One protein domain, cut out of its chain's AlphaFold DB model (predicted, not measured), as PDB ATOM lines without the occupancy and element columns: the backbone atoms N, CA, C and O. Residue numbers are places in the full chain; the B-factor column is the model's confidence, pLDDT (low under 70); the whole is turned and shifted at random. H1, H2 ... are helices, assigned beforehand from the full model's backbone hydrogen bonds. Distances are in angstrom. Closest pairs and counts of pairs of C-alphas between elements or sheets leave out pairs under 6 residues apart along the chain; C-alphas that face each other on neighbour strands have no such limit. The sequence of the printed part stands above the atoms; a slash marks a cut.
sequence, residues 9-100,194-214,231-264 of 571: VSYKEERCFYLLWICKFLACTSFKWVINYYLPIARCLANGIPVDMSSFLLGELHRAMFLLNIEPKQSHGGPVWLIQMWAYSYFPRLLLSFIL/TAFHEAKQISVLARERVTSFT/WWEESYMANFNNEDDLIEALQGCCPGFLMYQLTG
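AT A GLANCE: This is residues 9 to 100, 194 to 214 and 231 to 264 of the 571 residues of the protein "PMD domain-containing protein" of Fagus sylvatica (UniProt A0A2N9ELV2). Two loose groups of helices are joined by H3: H2 and H6 cross H1 in one, while H4, H5, H8 and H9 gather loosely in the other, with H7 off to one side. The printed part has 147 residues with nine named helices, H1 to H9 in chain order, and no named strand; the class is all helix, with mostly crossed packing. It is loose, with a radius of gyration of the C-alphas of 18.2 A and spans of 52 by 35 by 28 A.

HOW THE PARTS SIT: H1, residues 11 to 26, touches H2, residues 39 to 46, at a steep tilt of 64 degrees, opposite ways; their closest C-alphas, Tyr 18 and Ala 42, are 5.1 A apart. H3, residues 53 to 70, touches H4, residues 80 to 90, with residues 61 to 64 alone, about perpendicular at 84 degrees; the closest C-alphas, Ala 64 and Val 80, are 6.9 A apart. H4 and H5, residues 92 to 99, only just touch, only at the corner, with 3 pairs of C-alphas within 8 A, closest at Tyr 88 and Leu 95, 6.1 A. H6, residues 196 to 212, touches H1 with residues 202 to 206 alone, closest at C-alphas Glu 14 and Ile 202, 6.9 A. H7, residues 231 to 236, touches no helix. H8, residues 243 to 253, is close to H3 but not clearly touching, closest at C-alphas Asn 69 and Cys 253, 5.7 A. H9, residues 255 to 262, is close to H5 but not clearly touching, closest at C-alphas Phe 98 and Leu 262, 7.1 A. Each O i to N i+4 pair is within hydrogen-bond range except in H7, with 1 of 2.

IN THESE COORDINATES: H1 begins at C-alpha 11 (185.708, 203.187, 228.471) and is 21.1 A long; H3 is 25.8 A and H6 24.0 A. H9 ends at C-alpha 262 (212.618, 226.548, 248.243).

THE WHOLE: The farthest C-alphas, Ala 195 and Asp 244, are 52.7 A apart. Residues 101 to 193 and 215 to 230 are not printed; the gaps are 44.1 A and 27.1 A. The link H1 to H2 is long. Mean pLDDT of the printed part is 75.1; residues 231 to 264 are under 70, among others.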
ATOM      1  N   VAL A   9     186.415 207.155 222.114       91.75
ATOM      2  CA  VAL A   9     187.308 206.844 223.239       91.75
ATOM      3  C   VAL A   9     186.739 205.648 223.993       91.75
ATOM      4  O   VAL A   9     185.572 205.659 224.395       91.75
ATOM      5  N   SER A  10     187.538 204.598 224.176       95.38
ATOM      6  CA  SER A  10     187.055 203.422 224.890       95.38
ATOM      7  C   SER A  10     186.890 203.731 226.378       95.38
ATOM      8  O   SER A  10     187.679 204.464 226.978       95.38
ATOM      9  N   TYR A  11     185.916 203.084 227.021       95.38
ATOM     10  CA  TYR A  11     185.708 203.187 228.471       95.38
ATOM     11  C   TYR A  11     186.990 202.922 229.283       95.38
ATOM     12  O   TYR A  11     187.248 203.544 230.314       95.38
ATOM     13  N   LYS A  12     187.833 201.996 228.802       95.62
ATOM     14  CA  LYS A  12     189.109 201.664 229.444       95.62
ATOM     15  C   LYS A  12     190.095 202.831 229.376       95.62
ATOM     16  O   LYS A  12     190.766 203.089 230.373       95.62
ATOM     17  N   GLU A  13     190.185 203.517 228.241       94.12
ATOM     18  CA  GLU A  13     191.062 204.681 228.059       94.12
ATOM     19  C   GLU A  13     190.606 205.861 228.909       94.12
ATOM     20  O   GLU A  13     191.427 206.457 229.604       94.12
ATOM     21  N   GLU A  14     189.304 206.135 228.936       95.06
ATOM     22  CA  GLU A  14     188.738 207.198 229.765       95.06
ATOM     23  C   GLU A  14     188.989 206.951 231.264       95.06
ATOM     24  O   GLU A  14     189.480 207.824 231.981       95.06
ATOM     25  N   ARG A  15     188.757 205.725 231.744       96.25
ATOM     26  CA  ARG A  15     189.066 205.347 233.129       96.25
ATOM     27  C   ARG A  15     190.557 205.467 233.455       96.25
ATOM     28  O   ARG A  15     190.904 205.902 234.552       96.25
ATOM     29  N   CYS A  16     191.443 205.069 232.538       94.81
ATOM     30  CA  CYS A  16     192.891 205.216 232.730       94.81
ATOM     31  C   CYS A  16     193.303 206.691 232.770       94.81
ATOM     32  O   CYS A  16     194.169 207.054 233.565       94.81
ATOM     33  N   PHE A  17     192.665 207.537 231.956       95.00
ATOM     34  CA  PHE A  17     192.879 208.977 231.975       95.00
ATOM     35  C   PHE A  17     192.520 209.575 233.340       95.00
ATOM     36  O   PHE A  17     193.372 210.228 233.939       95.00
ATOM     37  N   TYR A  18     191.314 209.319 233.867       95.75
ATOM     38  CA  TYR A  18     190.916 209.870 235.171       95.75
ATOM     39  C   TYR A  18     191.805 209.377 236.304       95.75
ATOM     40  O   TYR A  18     192.167 210.155 237.178       95.75
ATOM     41  N   LEU A  19     192.204 208.106 236.271       95.06
ATOM     42  CA  LEU A  19     193.109 207.555 237.269       95.06
ATOM     43  C   LEU A  19     194.466 208.267 237.253       95.06
ATOM     44  O   LEU A  19     194.943 208.704 238.295       95.06
ATOM     45  N   LEU A  20     195.054 208.447 236.065       93.25
ATOM     46  CA  LEU A  20     196.304 209.188 235.913       93.25
ATOM     47  C   LEU A  20     196.143 210.649 236.347       93.25
ATOM     48  O   LEU A  20     197.040 211.201 236.980       93.25
ATOM     49  N   TRP A  21     195.012 211.268 236.012       94.19
ATOM     50  CA  TRP A  21     194.717 212.649 236.364       94.19
ATOM     51  C   TRP A  21     194.604 212.837 237.883       94.19
ATOM     52  O   TRP A  21     195.273 213.713 238.432       94.19
ATOM     53  N   ILE A  22     193.861 211.962 238.572       93.81
ATOM     54  CA  ILE A  22     193.747 211.962 240.035       93.81
ATOM     55  C   ILE A  22     195.114 211.740 240.678       93.81
ATOM     56  O   ILE A  22     195.536 212.554 241.494       93.81
ATOM     57  N   CYS A  23     195.841 210.692 240.281       92.12
ATOM     58  CA  CYS A  23     197.145 210.386 240.869       92.12
ATOM     59  C   CYS A  23     198.148 211.528 240.681       92.12
ATOM     60  O   CYS A  23     198.865 211.875 241.614       92.12
ATOM     61  N   LYS A  24     198.209 212.112 239.479       90.38
ATOM     62  CA  LYS A  24     199.250 213.080 239.122       90.38
ATOM     63  C   LYS A  24     198.957 214.492 239.618       90.38
ATOM     64  O   LYS A  24     199.880 215.159 240.075       90.38
ATOM     65  N   PHE A  25     197.717 214.956 239.486       88.50
ATOM     66  CA  PHE A  25     197.385 216.370 239.691       88.50
ATOM     67  C   PHE A  25     196.604 216.635 240.974       88.50
ATOM     68  O   PHE A  25     196.795 217.681 241.580       88.50
ATOM     69  N   LEU A  26     195.741 215.707 241.396       89.94
ATOM     70  CA  LEU A  26     194.926 215.906 242.596       89.94
ATOM     71  C   LEU A  26     195.637 215.371 243.833       89.94
ATOM     72  O   LEU A  26     195.934 216.123 244.748       89.94
ATOM     73  N   ALA A  27     195.947 214.080 243.843       88.75
ATOM     74  CA  ALA A  27     196.534 213.422 244.998       88.75
ATOM     75  C   ALA A  27     198.066 213.520 245.039       88.75
ATOM     76  O   ALA A  27     198.663 213.188 246.057       88.75
ATOM     77  N   CYS A  28     198.705 213.913 243.930       89.06
ATOM     78  CA  CYS A  28     200.165 213.967 243.763       89.06
ATOM     79  C   CYS A  28     200.881 212.731 244.338       89.06
ATOM     80  O   CYS A  28     201.925 212.828 244.982       89.06
ATOM     81  N   THR A  29     200.296 211.552 244.136       85.88
ATOM     82  CA  THR A  29     200.821 210.305 244.682       85.88
ATOM     83  C   THR A  29     201.902 209.747 243.776       85.88
ATOM     84  O   THR A  29     201.801 209.771 242.545       85.88
ATOM     85  N   SER A  30     202.958 209.204 244.384       75.62
ATOM     86  CA  SER A  30     203.937 208.442 243.626       75.62
ATOM     87  C   SER A  30     203.249 207.191 243.063       75.62
ATOM     88  O   SER A  30     202.515 206.475 243.746       75.62
ATOM     89  N   PHE A  31     203.459 206.946 241.772       64.31
ATOM     90  CA  PHE A  31     202.764 205.956 240.938       64.31
ATOM     91  C   PHE A  31     202.823 204.494 241.432       64.31
ATOM     92  O   PHE A  31     202.262 203.617 240.780       64.31
ATOM     93  N   LYS A  32     203.535 204.198 242.526       66.44
ATOM     94  CA  LYS A  32     203.883 202.831 242.931       66.44
ATOM     95  C   LYS A  32     202.814 202.122 243.766       66.44
ATOM     96  O   LYS A  32     202.675 200.916 243.605       66.44
ATOM     97  N   TRP A  33     202.046 202.830 244.598       58.69
ATOM     98  CA  TRP A  33     201.197 202.168 245.608       58.69
ATOM     99  C   TRP A  33     199.715 202.553 245.559       58.69
ATOM    100  O   TRP A  33     198.859 201.769 245.956       58.69
ATOM    101  N   VAL A  34     199.370 203.710 244.987       60.41
ATOM    102  CA  VAL A  34     198.037 204.310 245.192       60.41
ATOM    103  C   VAL A  34     197.109 204.183 243.976       60.41
ATOM    104  O   VAL A  34     196.183 204.959 243.787       60.41
ATOM    105  N   ILE A  35     197.314 203.181 243.119       72.06
ATOM    106  CA  ILE A  35     196.470 202.998 241.924       72.06
ATOM    107  C   ILE A  35     195.099 202.401 242.296       72.06
ATOM    108  O   ILE A  35     194.088 202.736 241.681       72.06
ATOM    109  N   ASN A  36     195.030 201.546 243.323       85.25
ATOM    110  CA  ASN A  36     193.787 200.848 243.670       85.25
ATOM    111  C   ASN A  36     192.785 201.725 244.432       85.25
ATOM    112  O   ASN A  36     191.586 201.589 244.192       85.25
ATOM    113  N   TYR A  37     193.251 202.640 245.288       89.00
ATOM    114  CA  TYR A  37     192.377 203.505 246.089       89.00
ATOM    115  C   TYR A  37     191.605 204.518 245.228       89.00
ATOM    116  O   TYR A  37     190.414 204.726 245.435       89.00
ATOM    117  N   TYR A  38     192.238 205.071 244.188       93.38
ATOM    118  CA  TYR A  38     191.592 206.025 243.272       93.38
ATOM    119  C   TYR A  38     190.800 205.355 242.142       93.38
ATOM    120  O   TYR A  38     190.075 206.015 241.395       93.38
ATOM    121  N   LEU A  39     190.905 204.032 242.004       94.94
ATOM    122  CA  LEU A  39     190.250 203.285 240.937       94.94
ATOM    123  C   LEU A  39     188.712 203.367 240.968       94.94
ATOM    124  O   LEU A  39     188.131 203.467 239.884       94.94
ATOM    125  N   PRO A  40     188.029 203.315 242.131       96.12
ATOM    126  CA  PRO A  40     186.585 203.524 242.214       96.12
ATOM    127  C   PRO A  40     186.174 204.933 241.777       96.12
ATOM    128  O   PRO A  40     185.244 205.065 240.987       96.12
ATOM    129  N   ILE A  41     186.914 205.967 242.191       95.50
ATOM    130  CA  ILE A  41     186.655 207.369 241.814       95.50
ATOM    131  C   ILE A  41     186.790 207.533 240.296       95.50
ATOM    132  O   ILE A  41     185.882 208.035 239.636       95.50
ATOM    133  N   ALA A  42     187.869 207.002 239.711       96.31
ATOM    134  CA  ALA A  42     188.077 207.015 238.264       96.31
ATOM    135  C   ALA A  42     186.974 206.264 237.490       96.31
ATOM    136  O   ALA A  42     186.626 206.666 236.380       96.31
ATOM    137  N   ARG A  43     186.401 205.185 238.054       97.19
ATOM    138  CA  ARG A  43     185.237 204.495 237.461       97.19
ATOM    139  C   ARG A  43     183.979 205.353 237.519       97.19
ATOM    140  O   ARG A  43     183.260 205.387 236.526       97.19
ATOM    141  N   CYS A  44     183.710 206.014 238.644       97.19
ATOM    142  CA  CYS A  44     182.556 206.903 238.779       97.19
ATOM    143  C   CYS A  44     182.621 208.038 237.750       97.19
ATOM    144  O   CYS A  44     181.668 208.218 236.996       97.19
ATOM    145  N   LEU A  45     183.780 208.695 237.626       96.12
ATOM    146  CA  LEU A  45     184.006 209.749 236.631       96.12
ATOM    147  C   LEU A  45     183.833 209.239 235.190       96.12
ATOM    148  O   LEU A  45     183.136 209.867 234.398       96.12
ATOM    149  N   ALA A  46     184.383 208.063 234.860       96.38
ATOM    150  CA  ALA A  46     184.221 207.450 233.535       96.38
ATOM    151  C   ALA A  46     182.771 207.049 233.209       96.38
ATOM    152  O   ALA A  46     182.404 206.964 232.041       96.38
ATOM    153  N   ASN A  47     181.943 206.806 234.226       96.38
ATOM    154  CA  ASN A  47     180.519 206.515 234.067       96.38
ATOM    155  C   ASN A  47     179.648 207.786 234.035       96.38
ATOM    156  O   ASN A  47     178.428 207.669 233.955       96.38
ATOM    157  N   GLY A  48     180.239 208.983 234.145       95.44
ATOM    158  CA  GLY A  48     179.492 210.238 234.272       95.44
ATOM    159  C   GLY A  48     178.747 210.378 235.604       95.44
ATOM    160  O   GLY A  48     177.822 211.178 235.708       95.44
ATOM    161  N   ILE A  49     179.121 209.594 236.620       96.88
ATOM    162  CA  ILE A  49     178.542 209.692 237.961       96.88
ATOM    163  C   ILE A  49     179.222 210.873 238.665       96.88
ATOM    164  O   ILE A  49     180.454 210.880 238.750       96.88
ATOM    165  N   PRO A  50     178.462 211.859 239.178       92.50
ATOM    166  CA  PRO A  50     179.043 212.964 239.927       92.50
ATOM    167  C   PRO A  50     179.733 212.430 241.186       92.50
ATOM    168  O   PRO A  50     179.171 211.623 241.927       92.50
ATOM    169  N   VAL A  51     180.965 212.880 241.414       94.50
ATOM    170  CA  VAL A  51     181.759 212.555 242.602       94.50
ATOM    171  C   VAL A  51     182.030 213.846 243.358       94.50
ATOM    172  O   VAL A  51     182.389 214.851 242.743       94.50
ATOM    173  N   ASP A  52     181.883 213.817 244.683       94.50
ATOM    174  CA  ASP A  52     182.282 214.930 245.546       94.50
ATOM    175  C   ASP A  52     183.813 215.020 245.620       94.50
ATOM    176  O   ASP A  52     184.476 214.463 246.501       94.50
ATOM    177  N   MET A  53     184.385 215.703 244.629       90.94
ATOM    178  CA  MET A  53     185.824 215.929 244.537       90.94
ATOM    179  C   MET A  53     186.338 216.840 245.653       90.94
ATOM    180  O   MET A  53     187.522 216.778 245.978       90.94
ATOM    181  N   SER A  54     185.469 217.655 246.251       90.19
ATOM    182  CA  SER A  54     185.847 218.608 247.288       90.19
ATOM    183  C   SER A  54     186.152 217.894 248.600       90.19
ATOM    184  O   SER A  54     187.228 218.091 249.161       90.19
ATOM    185  N   SER A  55     185.269 216.998 249.052       90.25
ATOM    186  CA  SER A  55     185.542 216.164 250.232       90.25
ATOM    187  C   SER A  55     186.738 215.242 250.025       90.25
ATOM    188  O   SER A  55     187.527 215.042 250.946       90.25
ATOM    189  N   PHE A  56     186.909 214.715 248.811       91.00
ATOM    190  CA  PHE A  56     188.078 213.913 248.463       91.00
ATOM    191  C   PHE A  56     189.385 214.712 248.588       91.00
ATOM    192  O   PHE A  56     190.317 214.268 249.258       91.00
ATOM    193  N   LEU A  57     189.446 215.903 247.981       91.38
ATOM    194  CA  LEU A  57     190.616 216.779 248.054       91.38
ATOM    195  C   LEU A  57     190.918 217.212 249.485       91.38
ATOM    196  O   LEU A  57     192.079 217.211 249.883       91.38
ATOM    197  N   LEU A  58     189.884 217.540 250.261       90.12
ATOM    198  CA  LEU A  58     190.031 217.909 251.664       90.12
ATOM    199  C   LEU A  58     190.569 216.738 252.499       90.12
ATOM    200  O   LEU A  58     191.474 216.926 253.306       90.12
ATOM    201  N   GLY A  59     190.085 215.515 252.264       92.25
ATOM    202  CA  GLY A  59     190.608 214.313 252.915       92.25
ATOM    203  C   GLY A  59     192.087 214.060 252.601       92.25
ATOM    204  O   GLY A  59     192.875 213.803 253.511       92.25
ATOM    205  N   GLU A  60     192.492 214.192 251.334       90.81
ATOM    206  CA  GLU A  60     193.905 214.070 250.940       90.81
ATOM    207  C   GLU A  60     194.770 215.210 251.495       90.81
ATOM    208  O   GLU A  60     195.924 214.977 251.853       90.81
ATOM    209  N   LEU A  61     194.221 216.421 251.618       91.00
ATOM    210  CA  LEU A  61     194.888 217.555 252.253       91.00
ATOM    211  C   LEU A  61     195.147 217.283 253.738       91.00
ATOM    212  O   LEU A  61     196.278 217.423 254.192       91.00
ATOM    213  N   HIS A  62     194.134 216.830 254.481       91.06
ATOM    214  CA  HIS A  62     194.292 216.442 255.885       91.06
ATOM    215  C   HIS A  62     195.315 215.323 256.052       91.06
ATOM    216  O   HIS A  62     196.164 215.402 256.939       91.06
ATOM    217  N   ARG A  63     195.283 214.307 255.180       89.38
ATOM    218  CA  ARG A  63     196.275 213.227 255.189       89.38
ATOM    219  C   ARG A  63     197.684 213.767 254.943       89.38
ATOM    220  O   ARG A  63     198.604 213.382 255.653       89.38
ATOM    221  N   ALA A  64     197.851 214.669 253.975       88.69
ATOM    222  CA  ALA A  64     199.136 215.292 253.678       88.69
ATOM    223  C   ALA A  64     199.653 216.133 254.856       88.69
ATOM    224  O   ALA A  64     200.809 215.984 255.235       88.69
ATOM    225  N   MET A  65     198.802 216.960 255.471       89.19
ATOM    226  CA  MET A  65     199.162 217.767 256.645       89.19
ATOM    227  C   MET A  65     199.523 216.897 257.850       89.19
ATOM    228  O   MET A  65     200.511 217.164 258.528       89.19
ATOM    229  N   PHE A  66     198.769 215.822 258.089       89.81
ATOM    230  CA  PHE A  66     199.073 214.862 259.147       89.81
ATOM    231  C   PHE A  66     200.439 214.197 258.931       89.81
ATOM    232  O   PHE A  66     201.254 214.177 259.847       89.81
ATOM    233  N   LEU A  67     200.717 213.718 257.712       87.00
ATOM    234  CA  LEU A  67     202.002 213.102 257.362       87.00
ATOM    235  C   LEU A  67     203.177 214.081 257.479       87.00
ATOM    236  O   LEU A  67     204.235 213.710 257.983       87.00
ATOM    237  N   LEU A  68     202.980 215.335 257.061       85.38
ATOM    238  CA  LEU A  68     203.970 216.398 257.236       85.38
ATOM    239  C   LEU A  68     204.271 216.673 258.714       85.38
ATOM    240  O   LEU A  68     205.403 217.019 259.031       85.38
ATOM    241  N   ASN A  69     203.290 216.503 259.602       87.06
ATOM    242  CA  ASN A  69     203.471 216.715 261.036       87.06
ATOM    243  C   ASN A  69     204.244 215.569 261.714       87.06
ATOM    244  O   ASN A  69     205.064 215.819 262.590       87.06
ATOM    245  N   ILE A  70     204.001 214.315 261.316       89.00
ATOM    246  CA  ILE A  70     204.642 213.155 261.963       89.00
ATOM    247  C   ILE A  70     206.019 212.812 261.380       89.00
ATOM    248  O   ILE A  70     206.915 212.416 262.119       89.00
ATOM    249  N   GLU A  71     206.216 212.967 260.067       86.19
ATOM    250  CA  GLU A  71     207.421 212.500 259.369       86.19
ATOM    251  C   GLU A  71     207.903 213.509 258.323       86.19
ATOM    252  O   GLU A  71     207.886 213.256 257.119       86.19
ATOM    253  N   PRO A  72     208.402 214.670 258.730       75.75
ATOM    254  CA  PRO A  72     208.651 215.763 257.799       75.75
ATOM    255  C   PRO A  72     209.788 215.519 256.775       75.75
ATOM    256  O   PRO A  72     210.001 216.320 255.866       75.75
ATOM    257  N   LYS A  73     210.539 214.416 256.897       67.50
ATOM    258  CA  LYS A  73     211.738 214.116 256.093       67.50
ATOM    259  C   LYS A  73     211.458 213.418 254.754       67.50
ATOM    260  O   LYS A  73     212.375 213.321 253.939       67.50
ATOM    261  N   GLN A  74     210.241 212.928 254.503       66.06
ATOM    262  CA  GLN A  74     209.909 212.239 253.249       66.06
ATOM    263  C   GLN A  74     209.080 213.119 252.307       66.06
ATOM    264  O   GLN A  74     208.289 213.955 252.737       66.06
ATOM    265  N   SER A  75     209.249 212.930 250.991       70.00
ATOM    266  CA  SER A  75     208.381 213.570 250.000       70.00
ATOM    267  C   SER A  75     206.987 212.949 250.080       70.00
ATOM    268  O   SER A  75     206.673 211.982 249.375       70.00
ATOM    269  N   HIS A  76     206.155 213.479 250.967       72.69
ATOM    270  CA  HIS A  76     204.782 213.024 251.102       72.69
ATOM    271  C   HIS A  76     204.000 213.390 249.848       72.69
ATOM    272  O   HIS A  76     203.963 214.543 249.419       72.69
ATOM    273  N   GLY A  77     203.395 212.377 249.227       76.25
ATOM    274  CA  GLY A  77     202.423 212.597 248.166       76.25
ATOM    275  C   GLY A  77     201.151 213.206 248.754       76.25
ATOM    276  O   GLY A  77     200.661 212.736 249.781       76.25
ATOM    277  N   GLY A  78     200.614 214.230 248.107       84.50
ATOM    278  CA  GLY A  78     199.391 214.908 248.528       84.50
ATOM    279  C   GLY A  78     199.228 216.253 247.821       84.50
ATOM    280  O   GLY A  78     200.187 216.737 247.210       84.50
ATOM    281  N   PRO A  79     198.054 216.898 247.905       88.56
ATOM    282  CA  PRO A  79     197.808 218.222 247.338       88.56
ATOM    283  C   PRO A  79     198.529 219.332 248.130       88.56
ATOM    284  O   PRO A  79     197.923 220.324 248.514       88.56
ATOM    285  N   VAL A  80     199.838 219.206 248.376       86.75
ATOM    286  CA  VAL A  80     200.655 220.224 249.067       86.75
ATOM    287  C   VAL A  80     200.630 221.549 248.303       86.75
ATOM    288  O   VAL A  80     200.647 222.618 248.906       86.75
ATOM    289  N   TRP A  81     200.476 221.490 246.978       87.88
ATOM    290  CA  TRP A  81     200.245 222.667 246.146       87.88
ATOM    291  C   TRP A  81     199.006 223.466 246.584       87.88
ATOM    292  O   TRP A  81     198.984 224.678 246.414       87.88
ATOM    293  N   LEU A  82     197.987 222.820 247.163       89.25
ATOM    294  CA  LEU A  82     196.785 223.489 247.656       89.25
ATOM    295  C   LEU A  82     197.082 224.272 248.939       89.25
ATOM    296  O   LEU A  82     196.615 225.398 249.067       89.25
ATOM    297  N   ILE A  83     197.916 223.722 249.833       87.44
ATOM    298  CA  ILE A  83     198.434 224.444 251.010       87.44
ATOM    299  C   ILE A  83     199.256 225.644 250.550       87.44
ATOM    300  O   ILE A  83     199.078 226.742 251.058       87.44
ATOM    301  N   GLN A  84     200.122 225.453 249.554       86.50
ATOM    302  CA  GLN A  84     200.948 226.521 249.005       86.50
ATOM    303  C   GLN A  84     200.091 227.633 248.375       86.50
ATOM    304  O   GLN A  84     200.299 228.808 248.663       86.50
ATOM    305  N   MET A  85     199.092 227.276 247.564       87.75
ATOM    306  CA  MET A  85     198.145 228.232 246.976       87.75
ATOM    307  C   MET A  85     197.321 228.960 248.041       87.75
ATOM    308  O   MET A  85     197.099 230.164 247.922       87.75
ATOM    309  N   TRP A  86     196.885 228.247 249.082       88.94
ATOM    310  CA  TRP A  86     196.194 228.829 250.227       88.94
ATOM    311  C   TRP A  86     197.103 229.826 250.957       88.94
ATOM    312  O   TRP A  86     196.751 230.996 251.072       88.94
ATOM    313  N   ALA A  87     198.319 229.418 251.322       86.06
ATOM    314  CA  ALA A  87     199.288 230.275 251.998       86.06
ATOM    315  C   ALA A  87     199.608 231.536 251.178       86.06
ATOM    316  O   ALA A  87     199.654 232.633 251.723       86.06
ATOM    317  N   TYR A  88     199.748 231.414 249.856       86.19
ATOM    318  CA  TYR A  88     199.959 232.566 248.977       86.19
ATOM    319  C   TYR A  88     198.755 233.499 248.864       86.19
ATOM    320  O   TYR A  88     198.938 234.693 248.638       86.19
ATOM    321  N   SER A  89     197.540 232.977 249.020       83.62
ATOM    322  CA  SER A  89     196.321 233.785 248.947       83.62
ATOM    323  C   SER A  89     196.096 234.595 250.225       83.62
ATOM    324  O   SER A  89     195.642 235.733 250.142       83.62
ATOM    325  N   TYR A  90     196.429 234.028 251.390       86.50
ATOM    326  CA  TYR A  90     196.167 234.642 252.699       86.50
ATOM    327  C   TYR A  90     197.375 235.374 253.296       86.50
ATOM    328  O   TYR A  90     197.191 236.364 254.001       86.50
ATOM    329  N   PHE A  91     198.604 234.979 252.943       87.75
ATOM    330  CA  PHE A  91     199.841 235.598 253.436       87.75
ATOM    331  C   PHE A  91     200.730 236.074 252.278       87.75
ATOM    332  O   PHE A  91     201.797 235.511 252.020       87.75
ATOM    333  N   PRO A  92     200.354 237.160 251.575       81.06
ATOM    334  CA  PRO A  92     201.157 237.705 250.478       81.06
ATOM    335  C   PRO A  92     202.583 238.098 250.897       81.06
ATOM    336  O   PRO A  92     203.485 238.154 250.065       81.06
ATOM    337  N   ARG A  93     202.812 238.361 252.190       80.50
ATOM    338  CA  ARG A  93     204.134 238.687 252.745       80.50
ATOM    339  C   ARG A  93     205.096 237.505 252.702       80.50
ATOM    340  O   ARG A  93     206.263 237.699 252.363       80.50
ATOM    341  N   LEU A  94     204.587 236.287 252.906       74.00
ATOM    342  CA  LEU A  94     205.353 235.058 252.717       74.00
ATOM    343  C   LEU A  94     205.810 234.909 251.256       74.00
ATOM    344  O   LEU A  94     206.911 234.444 250.983       74.00
ATOM    345  N   LEU A  95     205.011 235.371 250.289       66.56
ATOM    346  CA  LEU A  95     205.395 235.360 248.875       66.56
ATOM    347  C   LEU A  95     206.659 236.204 248.616       66.56
ATOM    348  O   LEU A  95     207.528 235.794 247.846       66.56
ATOM    349  N   LEU A  96     206.789 237.361 249.280       62.56
ATOM    350  CA  LEU A  96     207.944 238.250 249.125       62.56
ATOM    351  C   LEU A  96     209.225 237.627 249.695       62.56
ATOM    352  O   LEU A  96     210.275 237.709 249.061       62.56
ATOM    353  N   SER A  97     209.145 236.967 250.850       60.88
ATOM    354  CA  SER A  97     210.297 236.298 251.467       60.88
ATOM    355  C   SER A  97     210.732 235.037 250.708       60.88
ATOM    356  O   SER A  97     211.924 234.731 250.682       60.88
ATOM    357  N   PHE A  98     209.816 234.356 250.010       55.50
ATOM    358  CA  PHE A  98     210.138 233.171 249.203       55.50
ATOM    359  C   PHE A  98     210.603 233.469 247.768       55.50
ATOM    360  O   PHE A  98     211.366 232.682 247.208       55.50
ATOM    361  N   ILE A  99     210.198 234.592 247.162       50.97
ATOM    362  CA  ILE A  99     210.622 234.976 245.799       50.97
ATOM    363  C   ILE A  99     211.942 235.775 245.803       50.97
ATOM    364  O   ILE A  99     212.694 235.720 244.826       50.97
ATOM    365  N   LEU A 100     212.276 236.475 246.895       43.84
ATOM    366  CA  LEU A 100     213.465 237.335 246.989       43.84
ATOM    367  C   LEU A 100     214.752 236.777 247.662       43.84
ATOM    368  O   LEU A 100     215.570 237.603 248.069       43.84
ATOM    369  N   THR A 194     198.910 204.042 221.998       54.62
ATOM    370  CA  THR A 194     197.861 204.948 221.533       54.62
ATOM    371  C   THR A 194     198.533 205.964 220.621       54.62
ATOM    372  O   THR A 194     199.585 206.518 220.966       54.62
ATOM    373  N   ALA A 195     197.976 206.193 219.436       71.50
ATOM    374  CA  ALA A 195     198.537 207.190 218.538       71.50
ATOM    375  C   ALA A 195     198.445 208.575 219.205       71.50
ATOM    376  O   ALA A 195     197.477 208.883 219.898       71.50
ATOM    377  N   PHE A 196     199.434 209.449 218.984       64.50
ATOM    378  CA  PHE A 196     199.467 210.798 219.577       64.50
ATOM    379  C   PHE A 196     198.155 211.583 219.370       64.50
ATOM    380  O   PHE A 196     197.718 212.335 220.242       64.50
ATOM    381  N   HIS A 197     197.499 211.375 218.227       63.31
ATOM    382  CA  HIS A 197     196.210 211.980 217.910       63.31
ATOM    383  C   HIS A 197     195.065 211.470 218.807       63.31
ATOM    384  O   HIS A 197     194.259 212.273 219.270       63.31
ATOM    385  N   GLU A 198     195.025 210.172 219.112       71.56
ATOM    386  CA  GLU A 198     194.033 209.564 220.012       71.56
ATOM    387  C   GLU A 198     194.228 210.067 221.447       71.56
ATOM    388  O   GLU A 198     193.275 210.492 222.092       71.56
ATOM    389  N   ALA A 199     195.477 210.143 221.921       68.88
ATOM    390  CA  ALA A 199     195.786 210.705 223.237       68.88
ATOM    391  C   ALA A 199     195.342 212.176 223.360       68.88
ATOM    392  O   ALA A 199     194.796 212.590 224.385       68.88
ATOM    393  N   LYS A 200     195.527 212.968 222.293       74.62
ATOM    394  CA  LYS A 200     195.045 214.353 222.229       74.62
ATOM    395  C   LYS A 200     193.519 214.419 222.303       74.62
ATOM    396  O   LYS A 200     192.996 215.269 223.016       74.62
ATOM    397  N   GLN A 201     192.809 213.529 221.614       76.31
ATOM    398  CA  GLN A 201     191.346 213.471 221.660       76.31
ATOM    399  C   GLN A 201     190.822 213.051 223.029       76.31
ATOM    400  O   GLN A 201     189.918 213.703 223.539       76.31
ATOM    401  N   ILE A 202     191.429 212.040 223.657       71.81
ATOM    402  CA  ILE A 202     191.103 211.633 225.029       71.81
ATOM    403  C   ILE A 202     191.282 212.822 225.977       71.81
ATOM    404  O   ILE A 202     190.402 213.101 226.782       71.81
ATOM    405  N   SER A 203     192.378 213.575 225.843       70.19
ATOM    406  CA  SER A 203     192.610 214.768 226.663       70.19
ATOM    407  C   SER A 203     191.595 215.886 226.404       70.19
ATOM    408  O   SER A 203     191.208 216.558 227.357       70.19
ATOM    409  N   VAL A 204     191.171 216.108 225.154       75.31
ATOM    410  CA  VAL A 204     190.146 217.113 224.816       75.31
ATOM    411  C   VAL A 204     188.783 216.697 225.361       75.31
ATOM    412  O   VAL A 204     188.173 217.488 226.067       75.31
ATOM    413  N   LEU A 205     188.353 215.457 225.114       73.12
ATOM    414  CA  LEU A 205     187.081 214.917 225.600       73.12
ATOM    415  C   LEU A 205     187.029 214.925 227.129       73.12
ATOM    416  O   LEU A 205     186.044 215.350 227.723       73.12
ATOM    417  N   ALA A 206     188.099 214.473 227.778       67.12
ATOM    418  CA  ALA A 206     188.143 214.443 229.227       67.12
ATOM    419  C   ALA A 206     188.222 215.851 229.819       67.12
ATOM    420  O   ALA A 206     187.616 216.098 230.852       67.12
ATOM    421  N   ARG A 207     188.899 216.800 229.157       72.00
ATOM    422  CA  ARG A 207     188.843 218.213 229.548       72.00
ATOM    423  C   ARG A 207     187.428 218.750 229.430       72.00
ATOM    424  O   ARG A 207     186.962 219.331 230.395       72.00
ATOM    425  N   GLU A 208     186.769 218.538 228.294       75.38
ATOM    426  CA  GLU A 208     185.392 218.971 228.055       75.38
ATOM    427  C   GLU A 208     184.466 218.420 229.139       75.38
ATOM    428  O   GLU A 208     183.757 219.202 229.761       75.38
ATOM    429  N   ARG A 209     184.581 217.124 229.468       73.50
ATOM    430  CA  ARG A 209     183.839 216.490 230.566       73.50
ATOM    431  C   ARG A 209     184.178 217.069 231.935       73.50
ATOM    432  O   ARG A 209     183.269 217.389 232.686       73.50
ATOM    433  N   VAL A 210     185.461 217.244 232.264       65.19
ATOM    434  CA  VAL A 210     185.902 217.860 233.532       65.19
ATOM    435  C   VAL A 210     185.380 219.288 233.663       65.19
ATOM    436  O   VAL A 210     184.963 219.681 234.745       65.19
ATOM    437  N   THR A 211     185.361 220.058 232.577       69.62
ATOM    438  CA  THR A 211     184.828 221.426 232.576       69.62
ATOM    439  C   THR A 211     183.304 221.480 232.510       69.62
ATOM    440  O   THR A 211     182.724 222.460 232.961       69.62
ATOM    441  N   SER A 212     182.653 220.454 231.953       69.56
ATOM    442  CA  SER A 212     181.193 220.333 231.909       69.56
ATOM    443  C   SER A 212     180.621 219.697 233.170       69.56
ATOM    444  O   SER A 212     179.407 219.714 233.355       69.56
ATOM    445  N   PHE A 213     181.459 219.090 234.016       60.38
ATOM    446  CA  PHE A 213     181.047 218.691 235.349       60.38
ATOM    447  C   PHE A 213     180.642 219.957 236.087       60.38
ATOM    448  O   PHE A 213     181.465 220.817 236.401       60.38
ATOM    449  N   THR A 214     179.349 220.061 236.365       46.47
ATOM    450  CA  THR A 214     178.841 221.042 237.306       46.47
ATOM    451  C   THR A 214     179.389 220.651 238.667       46.47
ATOM    452  O   THR A 214     178.835 219.795 239.357       46.47
ATOM    453  N   TRP A 231     184.979 224.793 262.722       45.81
ATOM    454  CA  TRP A 231     186.219 224.155 263.186       45.81
ATOM    455  C   TRP A 231     187.381 224.324 262.198       45.81
ATOM    456  O   TRP A 231     188.509 224.579 262.618       45.81
ATOM    457  N   TRP A 232     187.122 224.235 260.888       46.56
ATOM    458  CA  TRP A 232     188.148 224.502 259.878       46.56
ATOM    459  C   TRP A 232     188.588 225.975 259.899       46.56
ATOM    460  O   TRP A 232     189.786 226.220 259.985       46.56
ATOM    461  N   GLU A 233     187.664 226.948 259.911       51.91
ATOM    462  CA  GLU A 233     188.005 228.384 259.998       51.91
ATOM    463  C   GLU A 233     188.461 228.846 261.402       51.91
ATOM    464  O   GLU A 233     189.458 229.557 261.504       51.91
ATOM    465  N   GLU A 234     187.788 228.449 262.489       44.53
ATOM    466  CA  GLU A 234     188.023 228.947 263.863       44.53
ATOM    467  C   GLU A 234     188.990 228.107 264.708       44.53
ATOM    468  O   GLU A 234     189.528 228.634 265.672       44.53
ATOM    469  N   SER A 235     189.202 226.812 264.440       49.16
ATOM    470  CA  SER A 235     190.094 225.982 265.281       49.16
ATOM    471  C   SER A 235     191.387 225.590 264.577       49.16
ATOM    472  O   SER A 235     192.443 225.589 265.203       49.16
ATOM    473  N   TYR A 236     191.325 225.253 263.286       46.59
ATOM    474  CA  TYR A 236     192.515 224.873 262.526       46.59
ATOM    475  C   TYR A 236     193.148 226.084 261.834       46.59
ATOM    476  O   TYR A 236     194.335 226.327 262.017       46.59
ATOM    477  N   MET A 237     192.368 226.898 261.113       52.75
ATOM    478  CA  MET A 237     192.889 228.092 260.434       52.75
ATOM    479  C   MET A 237     193.130 229.276 261.372       52.75
ATOM    480  O   MET A 237     194.021 230.065 261.091       52.75
ATOM    481  N   ALA A 238     192.441 229.391 262.512       53.34
ATOM    482  CA  ALA A 238     192.746 230.438 263.494       53.34
ATOM    483  C   ALA A 238     194.175 230.336 264.054       53.34
ATOM    484  O   ALA A 238     194.818 231.366 264.228       53.34
ATOM    485  N   ASN A 239     194.700 229.115 264.227       47.72
ATOM    486  CA  ASN A 239     196.098 228.885 264.615       47.72
ATOM    487  C   ASN A 239     197.100 229.226 263.498       47.72
ATOM    488  O   ASN A 239     198.283 229.361 263.769       47.72
ATOM    489  N   PHE A 240     196.649 229.347 262.246       46.62
ATOM    490  CA  PHE A 240     197.498 229.690 261.100       46.62
ATOM    491  C   PHE A 240     197.233 231.094 260.542       46.62
ATOM    492  O   PHE A 240     197.987 231.547 259.694       46.62
ATOM    493  N   ASN A 241     196.189 231.790 261.002       53.31
ATOM    494  CA  ASN A 241     195.850 233.165 260.617       53.31
ATOM    495  C   ASN A 241     196.745 234.214 261.286       53.31
ATOM    496  O   ASN A 241     196.713 235.386 260.910       53.31
ATOM    497  N   ASN A 242     197.549 233.795 262.257       67.88
ATOM    498  CA  ASN A 242     198.671 234.561 262.754       67.88
ATOM    499  C   ASN A 242     199.911 234.201 261.921       67.88
ATOM    500  O   ASN A 242     200.313 233.040 261.865       67.88
ATOM    501  N   GLU A 243     200.491 235.203 261.254       57.44
ATOM    502  CA  GLU A 243     201.703 235.045 260.442       57.44
ATOM    503  C   GLU A 243     202.844 234.437 261.274       57.44
ATOM    504  O   GLU A 243     203.554 233.572 260.769       57.44
ATOM    505  N   ASP A 244     202.954 234.798 262.556       68.06
ATOM    506  CA  ASP A 244     203.984 234.285 263.459       68.06
ATOM    507  C   ASP A 244     203.736 232.820 263.849       68.06
ATOM    508  O   ASP A 244     204.672 232.030 263.798       68.06
ATOM    509  N   ASP A 245     202.490 232.419 264.128       63.34
ATOM    510  CA  ASP A 245     202.151 231.027 264.478       63.34
ATOM    511  C   ASP A 245     202.276 230.096 263.258       63.34
ATOM    512  O   ASP A 245     202.705 228.948 263.373       63.34
ATOM    513  N   LEU A 246     201.961 230.595 262.054       57.66
ATOM    514  CA  LEU A 246     202.213 229.887 260.800       57.66
ATOM    515  C   LEU A 246     203.712 229.772 260.525       57.66
ATOM    516  O   LEU A 246     204.173 228.703 260.132       57.66
ATOM    517  N   ILE A 247     204.484 230.837 260.731       57.47
ATOM    518  CA  ILE A 247     205.942 230.793 260.610       57.47
ATOM    519  C   ILE A 247     206.526 229.819 261.638       57.47
ATOM    520  O   ILE A 247     207.351 228.995 261.256       57.47
ATOM    521  N   GLU A 248     206.071 229.841 262.889       63.09
ATOM    522  CA  GLU A 248     206.507 228.944 263.961       63.09
ATOM    523  C   GLU A 248     206.121 227.490 263.670       63.09
ATOM    524  O   GLU A 248     206.948 226.598 263.826       63.09
ATOM    525  N   ALA A 249     204.922 227.228 263.152       53.72
ATOM    526  CA  ALA A 249     204.500 225.894 262.739       53.72
ATOM    527  C   ALA A 249     205.262 225.401 261.497       53.72
ATOM    528  O   ALA A 249     205.661 224.241 261.439       53.72
ATOM    529  N   LEU A 250     205.536 226.259 260.510       51.12
ATOM    530  CA  LEU A 250     206.346 225.895 259.339       51.12
ATOM    531  C   LEU A 250     207.819 225.666 259.722       51.12
ATOM    532  O   LEU A 250     208.450 224.732 259.220       51.12
ATOM    533  N   GLN A 251     208.359 226.479 260.633       55.59
ATOM    534  CA  GLN A 251     209.712 226.340 261.178       55.59
ATOM    535  C   GLN A 251     209.826 225.149 262.140       55.59
ATOM    536  O   GLN A 251     210.859 224.487 262.153       55.59
ATOM    537  N   GLY A 252     208.781 224.840 262.905       48.34
ATOM    538  CA  GLY A 252     208.732 223.752 263.881       48.34
ATOM    539  C   GLY A 252     208.439 222.388 263.257       48.34
ATOM    540  O   GLY A 252     209.079 221.403 263.621       48.34
ATOM    541  N   CYS A 253     207.532 222.316 262.277       43.09
ATOM    542  CA  CYS A 253     207.179 221.060 261.614       43.09
ATOM    543  C   CYS A 253     208.249 220.614 260.615       43.09
ATOM    544  O   CYS A 253     208.482 219.414 260.513       43.09
ATOM    545  N   CYS A 254     208.937 221.520 259.899       49.69
ATOM    546  CA  CYS A 254     210.141 221.132 259.161       49.69
ATOM    547  C   CYS A 254     210.983 222.302 258.607       49.69
ATOM    548  O   CYS A 254     210.751 222.737 257.472       49.69
ATOM    549  N   PRO A 255     212.098 222.684 259.262       48.59
ATOM    550  CA  PRO A 255     213.061 223.618 258.673       48.59
ATOM    551  C   PRO A 255     213.637 223.085 257.352       48.59
ATOM    552  O   PRO A 255     213.867 223.836 256.411       48.59
ATOM    553  N   GLY A 256     213.852 221.765 257.274       45.81
ATOM    554  CA  GLY A 256     214.516 221.108 256.148       45.81
ATOM    555  C   GLY A 256     213.675 220.982 254.876       45.81
ATOM    556  O   GLY A 256     214.183 221.270 253.804       45.81
ATOM    557  N   PHE A 257     212.407 220.569 254.950       43.69
ATOM    558  CA  PHE A 257     211.592 220.217 253.779       43.69
ATOM    559  C   PHE A 257     211.196 221.437 252.943       43.69
ATOM    560  O   PHE A 257     211.332 221.422 251.716       43.69
ATOM    561  N   LEU A 258     210.771 222.517 253.608       45.25
ATOM    562  CA  LEU A 258     210.466 223.780 252.942       45.25
ATOM    563  C   LEU A 258     211.746 224.426 252.418       45.25
ATOM    564  O   LEU A 258     211.785 224.770 251.242       45.25
ATOM    565  N   MET A 259     212.835 224.474 253.198       44.38
ATOM    566  CA  MET A 259     214.121 224.964 252.679       44.38
ATOM    567  C   MET A 259     214.630 224.135 251.499       44.38
ATOM    568  O   MET A 259     215.092 224.720 250.531       44.38
ATOM    569  N   TYR A 260     214.518 222.806 251.506       44.22
ATOM    570  CA  TYR A 260     215.032 221.946 250.432       44.22
ATOM    571  C   TYR A 260     214.250 222.099 249.116       44.22
ATOM    572  O   TYR A 260     214.841 222.033 248.038       44.22
ATOM    573  N   GLN A 261     212.939 222.365 249.177       46.44
ATOM    574  CA  GLN A 261     212.156 222.713 247.984       46.44
ATOM    575  C   GLN A 261     212.304 224.184 247.563       46.44
ATOM    576  O   GLN A 261     212.243 224.478 246.370       46.44
ATOM    577  N   LEU A 262     212.543 225.103 248.505       41.91
ATOM    578  CA  LEU A 262     212.618 226.548 248.243       41.91
ATOM    579  C   LEU A 262     214.027 227.049 247.878       41.91
ATOM    580  O   LEU A 262     214.145 228.025 247.144       41.91
ATOM    581  N   THR A 263     215.097 226.381 248.325       41.78
ATOM    582  CA  THR A 263     216.503 226.770 248.052       41.78
ATOM    583  C   THR A 263     217.153 226.020 246.889       41.78
ATOM    584  O   THR A 263     218.327 226.230 246.594       41.78
ATOM    585  N   GLY A 264     216.379 225.231 246.141       43.84
ATOM    586  CA  GLY A 264     216.800 224.724 244.838       43.84
ATOM    587  C   GLY A 264     217.512 223.377 244.892       43.84
ATOM    588  O   GLY A 264     218.731 223.286 244.776       43.84
TER     589      GLY A 264